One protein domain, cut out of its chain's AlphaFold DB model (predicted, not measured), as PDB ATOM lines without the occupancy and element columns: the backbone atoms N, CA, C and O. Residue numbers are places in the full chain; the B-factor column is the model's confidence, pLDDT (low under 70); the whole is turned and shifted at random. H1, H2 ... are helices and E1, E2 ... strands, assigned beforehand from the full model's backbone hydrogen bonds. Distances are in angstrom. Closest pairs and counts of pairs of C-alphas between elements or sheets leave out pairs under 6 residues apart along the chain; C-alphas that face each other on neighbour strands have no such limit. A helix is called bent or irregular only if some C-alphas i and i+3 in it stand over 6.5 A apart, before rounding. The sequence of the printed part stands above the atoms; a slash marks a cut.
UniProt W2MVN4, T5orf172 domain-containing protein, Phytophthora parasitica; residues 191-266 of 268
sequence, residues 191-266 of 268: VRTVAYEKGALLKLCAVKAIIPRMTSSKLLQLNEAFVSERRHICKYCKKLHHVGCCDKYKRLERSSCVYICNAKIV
ATOM      1  N   VAL A 191      -4.231 114.846 367.758       44.34
ATOM      2  CA  VAL A 191      -4.228 116.219 367.250       44.34
ATOM      3  C   VAL A 191      -2.789 116.566 366.903       44.34
ATOM      4  O   VAL A 191      -1.916 116.665 367.762       44.34
ATOM      5  N   ARG A 192      -2.526 116.720 365.607       63.75
ATOM      6  CA  ARG A 192      -1.208 117.116 365.116       63.75
ATOM      7  C   ARG A 192      -1.040 118.621 365.290       63.75
ATOM      8  O   ARG A 192      -1.852 119.383 364.772       63.75
ATOM      9  N   THR A 193       0.025 119.049 365.955       72.56
ATOM     10  CA  THR A 193       0.404 120.465 366.071       72.56
ATOM     11  C   THR A 193       1.793 120.697 365.478       72.56
ATOM     12  O   THR A 193       2.555 119.754 365.256       72.56
ATOM     13  N   VAL A 194       2.117 121.954 365.163       75.44
ATOM     14  CA  VAL A 194       3.461 122.352 364.720       75.44
ATOM     15  C   VAL A 194       4.215 122.888 365.931       75.44
ATOM     16  O   VAL A 194       3.708 123.773 366.614       75.44
ATOM     17  N   ALA A 195       5.396 122.345 366.207       77.81
ATOM     18  CA  ALA A 195       6.235 122.719 367.342       77.81
ATOM     19  C   ALA A 195       7.657 123.064 366.890       77.81
ATOM     20  O   ALA A 195       8.103 122.634 365.822       77.81
ATOM     21  N   TYR A 196       8.367 123.823 367.725       83.38
ATOM     22  CA  TYR A 196       9.772 124.147 367.508       83.38
ATOM     23  C   TYR A 196      10.681 122.947 367.777       83.38
ATOM     24  O   TYR A 196      10.565 122.270 368.797       83.38
ATOM     25  N   GLU A 197      11.603 122.695 366.852       82.56
ATOM     26  CA  GLU A 197      12.713 121.761 367.019       82.56
ATOM     27  C   GLU A 197      13.904 122.234 366.196       82.56
ATOM     28  O   GLU A 197      13.858 122.241 364.967       82.56
ATOM     29  N   LYS A 198      14.985 122.620 366.875       82.81
ATOM     30  CA  LYS A 198      16.202 123.127 366.238       82.81
ATOM     31  C   LYS A 198      16.734 122.134 365.197       82.81
ATOM     32  O   LYS A 198      16.978 120.972 365.506       82.81
ATOM     33  N   GLY A 199      16.935 122.604 363.966       76.00
ATOM     34  CA  GLY A 199      17.442 121.799 362.851       76.00
ATOM     35  C   GLY A 199      16.384 120.984 362.096       76.00
ATOM     36  O   GLY A 199      16.701 120.422 361.046       76.00
ATOM     37  N   ALA A 200      15.130 120.943 362.562       82.25
ATOM     38  CA  ALA A 200      14.052 120.269 361.843       82.25
ATOM     39  C   ALA A 200      13.709 120.997 360.534       82.25
ATOM     40  O   ALA A 200      13.794 122.221 360.436       82.25
ATOM     41  N   LEU A 201      13.302 120.242 359.512       83.69
ATOM     42  CA  LEU A 201      12.961 120.787 358.202       83.69
ATOM     43  C   LEU A 201      11.620 120.226 357.732       83.69
ATOM     44  O   LEU A 201      11.502 119.040 357.419       83.69
ATOM     45  N   LEU A 202      10.617 121.095 357.615       82.81
ATOM     46  CA  LEU A 202       9.253 120.696 357.293       82.81
ATOM     47  C   LEU A 202       8.752 121.361 356.011       82.81
ATOM     48  O   LEU A 202       8.809 122.576 355.857       82.81
ATOM     49  N   LYS A 203       8.214 120.578 355.070       86.38
ATOM     50  CA  LYS A 203       7.581 121.142 353.865       86.38
ATOM     51  C   LYS A 203       6.323 121.918 354.253       86.38
ATOM     52  O   LYS A 203       5.454 121.373 354.934       86.38
ATOM     53  N   LEU A 204       6.136 123.122 353.707       82.50
ATOM     54  CA  LEU A 204       4.922 123.914 353.952       82.50
ATOM     55  C   LEU A 204       3.643 123.163 353.531       82.50
ATOM     56  O   LEU A 204       2.595 123.332 354.143       82.50
ATOM     57  N   CYS A 205       3.705 122.290 352.519       78.25
ATOM     58  CA  CYS A 205       2.556 121.461 352.140       78.25
ATOM     59  C   CYS A 205       2.169 120.424 353.209       78.25
ATOM     60  O   CYS A 205       0.987 120.125 353.345       78.25
ATOM     61  N   ALA A 206       3.127 119.918 353.993       75.69
ATOM     62  CA  ALA A 206       2.845 119.019 355.109       75.69
ATOM     63  C   ALA A 206       2.156 119.768 356.258       75.69
ATOM     64  O   ALA A 206       1.223 119.244 356.860       75.69
ATOM     65  N   VAL A 207       2.542 121.027 356.491       76.62
ATOM     66  CA  VAL A 207       1.828 121.922 357.415       76.62
ATOM     67  C   VAL A 207       0.405 122.179 356.921       76.62
ATOM     68  O   VAL A 207      -0.538 122.021 357.683       76.62
ATOM     69  N   LYS A 208       0.223 122.485 355.630       77.81
ATOM     70  CA  LYS A 208      -1.104 122.712 355.026       77.81
ATOM     71  C   LYS A 208      -2.032 121.496 355.086       77.81
ATOM     72  O   LYS A 208      -3.244 121.675 355.049       77.81
ATOM     73  N   ALA A 209      -1.480 120.286 355.174       68.44
ATOM     74  CA  ALA A 209      -2.263 119.066 355.364       68.44
ATOM     75  C   ALA A 209      -2.861 118.953 356.780       68.44
ATOM     76  O   ALA A 209      -3.803 118.192 356.976       68.44
ATOM     77  N   ILE A 210      -2.316 119.693 357.752       67.38
ATOM     78  CA  ILE A 210      -2.767 119.717 359.152       67.38
ATOM     79  C   ILE A 210      -3.535 121.003 359.446       67.38
ATOM     80  O   ILE A 210      -4.612 120.957 360.030       67.38
ATOM     81  N   ILE A 211      -2.994 122.142 359.013       71.56
ATOM     82  CA  ILE A 211      -3.580 123.470 359.170       71.56
ATOM     83  C   ILE A 211      -3.800 124.055 357.767       71.56
ATOM     84  O   ILE A 211      -2.901 124.692 357.199       71.56
ATOM     85  N   PRO A 212      -4.972 123.809 357.155       68.44
ATOM     86  CA  PRO A 212      -5.292 124.325 355.832       68.44
ATOM     87  C   PRO A 212      -5.135 125.847 355.761       68.44
ATOM     88  O   PRO A 212      -5.405 126.562 356.720       68.44
ATOM     89  N   ARG A 213      -4.701 126.360 354.602       71.06
ATOM     90  CA  ARG A 213      -4.448 127.799 354.344       71.06
ATOM     91  C   ARG A 213      -3.326 128.440 355.178       71.06
ATOM     92  O   ARG A 213      -3.119 129.648 355.068       71.06
ATOM     93  N   MET A 214      -2.554 127.656 355.930       77.25
ATOM     94  CA  MET A 214      -1.348 128.148 356.591       77.25
ATOM     95  C   MET A 214      -0.298 128.597 355.558       77.25
ATOM     96  O   MET A 214      -0.001 127.881 354.593       77.25
ATOM     97  N   THR A 215       0.247 129.800 355.742       84.12
ATOM     98  CA  THR A 215       1.319 130.378 354.916       84.12
ATOM     99  C   THR A 215       2.621 130.427 355.709       84.12
ATOM    100  O   THR A 215       2.605 130.299 356.931       84.12
ATOM    101  N   SER A 216       3.756 130.614 355.029       79.19
ATOM    102  CA  SER A 216       5.038 130.823 355.712       79.19
ATOM    103  C   SER A 216       4.975 132.037 356.638       79.19
ATOM    104  O   SER A 216       5.319 131.908 357.801       79.19
ATOM    105  N   SER A 217       4.439 133.169 356.174       80.69
ATOM    106  CA  SER A 217       4.316 134.396 356.976       80.69
ATOM    107  C   SER A 217       3.506 134.190 358.256       80.69
ATOM    108  O   SER A 217       3.916 134.640 359.316       80.69
ATOM    109  N   LYS A 218       2.390 133.452 358.179       77.00
ATOM    110  CA  LYS A 218       1.567 133.144 359.356       77.00
ATOM    111  C   LYS A 218       2.256 132.188 360.330       77.00
ATOM    112  O   LYS A 218       2.019 132.286 361.523       77.00
ATOM    113  N   LEU A 219       3.111 131.277 359.853       76.25
ATOM    114  CA  LEU A 219       3.917 130.429 360.740       76.25
ATOM    115  C   LEU A 219       4.999 131.228 361.460       76.25
ATOM    116  O   LEU A 219       5.197 131.016 362.647       76.25
ATOM    117  N   LEU A 220       5.659 132.153 360.761       76.56
ATOM    118  CA  LEU A 220       6.676 133.023 361.359       76.56
ATOM    119  C   LEU A 220       6.077 133.925 362.451       76.56
ATOM    120  O   LEU A 220       6.717 134.146 363.465       76.56
ATOM    121  N   GLN A 221       4.822 134.361 362.287       74.56
ATOM    122  CA  GLN A 221       4.075 135.081 363.330       74.56
ATOM    123  C   GLN A 221       3.754 134.220 364.562       74.56
ATOM    124  O   GLN A 221       3.553 134.761 365.641       74.56
ATOM    125  N   LEU A 222       3.663 132.892 364.414       71.62
ATOM    126  CA  LEU A 222       3.416 131.981 365.539       71.62
ATOM    127  C   LEU A 222       4.694 131.672 366.320       71.62
ATOM    128  O   LEU A 222       4.626 131.356 367.505       71.62
ATOM    129  N   ASN A 223       5.841 131.686 365.644       72.88
ATOM    130  CA  ASN A 223       7.141 131.516 366.267       72.88
ATOM    131  C   ASN A 223       8.223 132.125 365.368       72.88
ATOM    132  O   ASN A 223       8.516 131.597 364.291       72.88
ATOM    133  N   GLU A 224       8.845 133.199 365.846       76.06
ATOM    134  CA  GLU A 224       9.881 133.932 365.113       76.06
ATOM    135  C   GLU A 224      11.162 133.108 364.891       76.06
ATOM    136  O   GLU A 224      11.940 133.402 363.987       76.06
ATOM    137  N   ALA A 225      11.375 132.034 365.663       75.56
ATOM    138  CA  ALA A 225      12.509 131.126 365.496       75.56
ATOM    139  C   ALA A 225      12.324 130.124 364.339       75.56
ATOM    140  O   ALA A 225      13.263 129.394 363.980       75.56
ATOM    141  N   PHE A 226      11.126 130.060 363.746       84.12
ATOM    142  CA  PHE A 226      10.948 129.417 362.451       84.12
ATOM    143  C   PHE A 226      11.609 130.250 361.358       84.12
ATOM    144  O   PHE A 226      11.628 131.472 361.401       84.12
ATOM    145  N   VAL A 227      12.120 129.581 360.329       86.94
ATOM    146  CA  VAL A 227      12.693 130.265 359.162       86.94
ATOM    147  C   VAL A 227      12.088 129.668 357.907       86.94
ATOM    148  O   VAL A 227      12.031 128.449 357.762       86.94
ATOM    149  N   SER A 228      11.609 130.502 356.984       87.50
ATOM    150  CA  SER A 228      11.105 130.012 355.700       87.50
ATOM    151  C   SER A 228      12.197 130.046 354.640       87.50
ATOM    152  O   SER A 228      12.712 131.113 354.319       87.50
ATOM    153  N   GLU A 229      12.487 128.900 354.032       87.25
ATOM    154  CA  GLU A 229      13.473 128.779 352.960       87.25
ATOM    155  C   GLU A 229      12.862 128.125 351.724       87.25
ATOM    156  O   GLU A 229      12.144 127.123 351.798       87.25
ATOM    157  N   ARG A 230      13.186 128.653 350.541       84.56
ATOM    158  CA  ARG A 230      12.854 127.998 349.274       84.56
ATOM    159  C   ARG A 230      13.992 127.052 348.901       84.56
ATOM    160  O   ARG A 230      15.106 127.495 348.659       84.56
ATOM    161  N   ARG A 231      13.705 125.750 348.813       81.88
ATOM    162  CA  ARG A 231      14.689 124.730 348.417       81.88
ATOM    163  C   ARG A 231      14.269 124.019 347.136       81.88
ATOM    164  O   ARG A 231      13.078 123.813 346.876       81.88
ATOM    165  N   HIS A 232      15.255 123.631 346.335       79.12
ATOM    166  CA  HIS A 232      15.024 122.861 345.119       79.12
ATOM    167  C   HIS A 232      14.798 121.385 345.445       79.12
ATOM    168  O   HIS A 232      15.532 120.759 346.212       79.12
ATOM    169  N   ILE A 233      13.759 120.830 344.836       73.56
ATOM    170  CA  ILE A 233      13.436 119.413 344.862       73.56
ATOM    171  C   ILE A 233      13.582 118.860 343.450       73.56
ATOM    172  O   ILE A 233      13.226 119.506 342.460       73.56
ATOM    173  N   CYS A 234      14.101 117.643 343.348       69.38
ATOM    174  CA  CYS A 234      14.079 116.940 342.075       69.38
ATOM    175  C   CYS A 234      12.628 116.601 341.721       69.38
ATOM    176  O   CYS A 234      11.912 115.997 342.529       69.38
ATOM    177  N   LYS A 235      12.209 116.945 340.498       66.31
ATOM    178  CA  LYS A 235      10.864 116.652 339.983       66.31
ATOM    179  C   LYS A 235      10.542 115.151 340.010       66.31
ATOM    180  O   LYS A 235       9.398 114.767 340.227       66.31
ATOM    181  N   TYR A 236      11.566 114.310 339.856       64.75
ATOM    182  CA  TYR A 236      11.424 112.863 339.713       64.75
ATOM    183  C   TYR A 236      11.456 112.112 341.047       64.75
ATOM    184  O   TYR A 236      10.564 111.316 341.315       64.75
ATOM    185  N   CYS A 237      12.451 112.354 341.910       65.62
ATOM    186  CA  CYS A 237      12.549 111.622 343.181       65.62
ATOM    187  C   CYS A 237      11.771 112.280 344.331       65.62
ATOM    188  O   CYS A 237      11.633 111.674 345.389       65.62
ATOM    189  N   LYS A 238      11.259 113.511 344.149       65.06
ATOM    190  CA  LYS A 238      10.504 114.298 345.150       65.06
ATOM    191  C   LYS A 238      11.247 114.534 346.487       65.06
ATOM    192  O   LYS A 238      10.650 115.052 347.443       65.06
ATOM    193  N   LYS A 239      12.543 114.192 346.546       65.88
ATOM    194  CA  LYS A 239      13.463 114.394 347.677       65.88
ATOM    195  C   LYS A 239      14.226 115.717 347.542       65.88
ATOM    196  O   LYS A 239      14.261 116.325 346.467       65.88
ATOM    197  N   LEU A 240      14.807 116.161 348.658       66.00
ATOM    198  CA  LEU A 240      15.711 117.308 348.696       66.00
ATOM    199  C   LEU A 240      16.952 116.994 347.848       66.00
ATOM    200  O   LEU A 240      17.545 115.924 347.997       66.00
ATOM    201  N   HIS A 241      17.309 117.894 346.938       61.00
ATOM    202  CA  HIS A 241      18.443 117.677 346.045       61.00
ATOM    203  C   HIS A 241      19.766 117.935 346.784       61.00
ATOM    204  O   HIS A 241      19.929 118.989 347.392       61.00
ATOM    205  N   HIS A 242      20.707 116.996 346.699       63.03
ATOM    206  CA  HIS A 242      22.112 117.159 347.094       63.03
ATOM    207  C   HIS A 242      23.004 117.042 345.850       63.03
ATOM    208  O   HIS A 242      22.573 116.499 344.829       63.03
ATOM    209  N   VAL A 243      24.228 117.573 345.905       55.53
ATOM    210  CA  VAL A 243      25.229 117.403 344.832       55.53
ATOM    211  C   VAL A 243      25.448 115.896 344.617       55.53
ATOM    212  O   VAL A 243      25.622 115.178 345.599       55.53
ATOM    213  N   GLY A 244      25.337 115.386 343.383       58.41
ATOM    214  CA  GLY A 244      25.363 113.942 343.086       58.41
ATOM    215  C   GLY A 244      23.991 113.256 342.959       58.41
ATOM    216  O   GLY A 244      23.903 112.153 342.422       58.41
ATOM    217  N   CYS A 245      22.890 113.881 343.401       58.41
ATOM    218  CA  CYS A 245      21.587 113.206 343.537       58.41
ATOM    219  C   CYS A 245      20.925 112.806 342.202       58.41
ATOM    220  O   CYS A 245      20.132 111.863 342.167       58.41
ATOM    221  N   CYS A 246      21.165 113.547 341.117       60.88
ATOM    222  CA  CYS A 246      20.494 113.356 339.818       60.88
ATOM    223  C   CYS A 246      21.455 113.316 338.620       60.88
ATOM    224  O   CYS A 246      21.006 113.166 337.478       60.88
ATOM    225  N   ASP A 247      22.761 113.383 338.880       60.84
ATOM    226  CA  ASP A 247      23.802 113.532 337.860       60.84
ATOM    227  C   ASP A 247      23.930 112.266 336.997       60.84
ATOM    228  O   ASP A 247      24.070 112.352 335.777       60.84
ATOM    229  N   LYS A 248      23.704 111.083 337.594       58.59
ATOM    230  CA  LYS A 248      23.681 109.778 336.900       58.59
ATOM    231  C   LYS A 248      22.641 109.687 335.772       58.59
ATOM    232  O   LYS A 248      22.827 108.915 334.840       58.59
ATOM    233  N   TYR A 249      21.548 110.454 335.843       62.50
ATOM    234  CA  TYR A 249      20.436 110.369 334.886       62.50
ATOM    235  C   TYR A 249      20.253 111.636 334.036       62.50
ATOM    236  O   TYR A 249      19.232 111.752 333.361       62.50
ATOM    237  N   LYS A 250      21.193 112.597 334.088       62.47
ATOM    238  CA  LYS A 250      21.100 113.905 333.397       62.47
ATOM    239  C   LYS A 250      19.770 114.646 333.641       62.47
ATOM    240  O   LYS A 250      19.290 115.395 332.792       62.47
ATOM    241  N   ARG A 251      19.137 114.444 334.803       66.69
ATOM    242  CA  ARG A 251      17.826 115.038 335.124       66.69
ATOM    243  C   ARG A 251      18.026 116.436 335.703       66.69
ATOM    244  O   ARG A 251      18.150 116.596 336.913       66.69
ATOM    245  N   LEU A 252      18.059 117.437 334.822       61.84
ATOM    246  CA  LEU A 252      18.287 118.844 335.178       61.84
ATOM    247  C   LEU A 252      17.015 119.585 335.626       61.84
ATOM    248  O   LEU A 252      17.107 120.676 336.184       61.84
ATOM    249  N   GLU A 253      15.831 119.000 335.421       62.59
ATOM    250  CA  GLU A 253      14.565 119.629 335.807       62.59
ATOM    251  C   GLU A 253      14.379 119.671 337.330       62.59
ATOM    252  O   GLU A 253      14.245 118.646 338.012       62.59
ATOM    253  N   ARG A 254      14.320 120.894 337.860       69.06
ATOM    254  CA  ARG A 254      14.162 121.187 339.286       69.06
ATOM    255  C   ARG A 254      12.819 121.867 339.520       69.06
ATOM    256  O   ARG A 254      12.460 122.803 338.815       69.06
ATOM    257  N   SER A 255      12.100 121.441 340.551       69.81
ATOM    258  CA  SER A 255      10.956 122.187 341.085       69.81
ATOM    259  C   SER A 255      11.381 122.875 342.380       69.81
ATOM    260  O   SER A 255      12.302 122.420 343.055       69.81
ATOM    261  N   SER A 256      10.754 123.990 342.739       75.81
ATOM    262  CA  SER A 256      11.020 124.657 344.018       75.81
ATOM    263  C   SER A 256       9.890 124.380 345.005       75.81
ATOM    264  O   SER A 256       8.728 124.256 344.621       75.81
ATOM    265  N   CYS A 257      10.229 124.234 346.284       81.12
ATOM    266  CA  CYS A 257       9.259 124.073 347.360       81.12
ATOM    267  C   CYS A 257       9.675 124.928 348.557       81.12
ATOM    268  O   CYS A 257      10.866 125.127 348.800       81.12
ATOM    269  N   VAL A 258       8.691 125.440 349.296       86.00
ATOM    270  CA  VAL A 258       8.928 126.197 350.528       86.00
ATOM    271  C   VAL A 258       8.998 125.224 351.699       86.00
ATOM    272  O   VAL A 258       8.081 124.422 351.910       86.00
ATOM    273  N   TYR A 259      10.085 125.316 352.449       87.62
ATOM    274  CA  TYR A 259      10.307 124.615 353.700       87.62
ATOM    275  C   TYR A 259      10.302 125.607 354.859       87.62
ATOM    276  O   TYR A 259      10.625 126.780 354.690       87.62
ATOM    277  N   ILE A 260       9.921 125.106 356.026       88.94
ATOM    278  CA  ILE A 260       9.987 125.789 357.306       88.94
ATOM    279  C   ILE A 260      11.060 125.070 358.120       88.94
ATOM    280  O   ILE A 260      10.920 123.884 358.434       88.94
ATOM    281  N   CYS A 261      12.158 125.766 358.381       84.88
ATOM    282  CA  CYS A 261      13.238 125.324 359.244       84.88
ATOM    283  C   CYS A 261      12.841 125.516 360.712       84.88
ATOM    284  O   CYS A 261      12.063 126.406 361.055       84.88
ATOM    285  N   ASN A 262      13.415 124.675 361.562       84.12
ATOM    286  CA  ASN A 262      13.159 124.559 362.989       84.12
ATOM    287  C   ASN A 262      11.722 124.168 363.375       84.12
ATOM    288  O   ASN A 262      11.305 124.412 364.504       84.12
ATOM    289  N   ALA A 263      10.957 123.564 362.459       83.25
ATOM    290  CA  ALA A 263       9.574 123.155 362.694       83.25
ATOM    291  C   ALA A 263       9.402 121.638 362.558       83.25
ATOM    292  O   ALA A 263       9.824 121.049 361.559       83.25
ATOM    293  N   LYS A 264       8.704 121.018 363.515       84.62
ATOM    294  CA  LYS A 264       8.268 119.615 363.451       84.62
ATOM    295  C   LYS A 264       6.768 119.476 363.668       84.62
ATOM    296  O   LYS A 264       6.140 120.300 364.327       84.62
ATOM    297  N   ILE A 265       6.197 118.407 363.122       79.62
ATOM    298  CA  ILE A 265       4.832 117.990 363.451       79.62
ATOM    299  C   ILE A 265       4.922 117.073 364.664       79.62
ATOM    300  O   ILE A 265       5.554 116.022 364.582       79.62
ATOM    301  N   VAL A 266       4.265 117.445 365.754       78.56
ATOM    302  CA  VAL A 266       4.100 116.581 366.926       78.56
ATOM    303  C   VAL A 266       2.666 116.078 366.993       78.56
ATOM    304  O   VAL A 266       1.735 116.761 366.565       78.56
TER     305      VAL A 266
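Overview. This is residues 191 to 266 of the 268 residues of the protein "T5orf172 domain-containing protein" of Phytophthora parasitica (UniProt W2MVN4). What is the main shape? A strongly twisted sheet of three strands has the long hairpin E2 and E3 drawn out along the model's length, with a loop, residues 235 to 253, at its far end. At the other end sharply bent E1 pairs with E3, H1 sits beside the strands and the small helix H2 covers part of one face. What is it made of? The 76 printed residues hold E1, H1, H2, E2, E3 in chain order, class mixed, with an antiparallel sheet ordered E1, E3, E2. How spread out is it? It is only just loose, close to compact, with a radius of gyration of the C-alphas of 13.9 A, and spans 41 by 23 by 21 A.

Along the chain. Where are the strands? E3, residues 254 to 266, is 29.8 A long and ends at C-alpha 266 (4.100, 116.581, 366.926). E2, residues 227 to 234, is 21.7 A long, and E1, residues 192 to 203, is 14.8 A, beginning at C-alpha 192 (-1.208, 117.116, 365.116). Where are the helices? H1 is residues 204 to 208, 6.2 A, and H2 residues 216 to 222, 10.0 A.

Arrangement. How do the strands pair? Inner strand E3 is antiparallel to E2, with N 229 and O 259 2.9 A apart, and to E1, with N 195 and O 264 2.9 A apart. E1 bends by 136 degrees at residue 198 and E3 by 81 degrees at residue 262. Where are the helices? H1 stands at the sheet's level, its closest C-alphas to E3 being Leu 204 and Tyr 259, 5.4 A. H2 has a height over the sheet of 8.4 A and is only just over E3, with 3 C-alphas falling on it; its closest C-alphas to E2 are Ser 216 and Ser 228, 6.1 A. In H1 and H2 every O i to N i+4 pair is within hydrogen-bond range.

Size, cuts and confidence. How large is it? The two farthest C-alphas, Val 191 and Lys 250, are 42.3 A apart. Is it continuous? The printed part has no cut; the link E2 to E3 is long, 19 residues. Where is confidence low? Mean pLDDT of the printed part is 74.0, and 27 residues are under 70, among them 234 to 255.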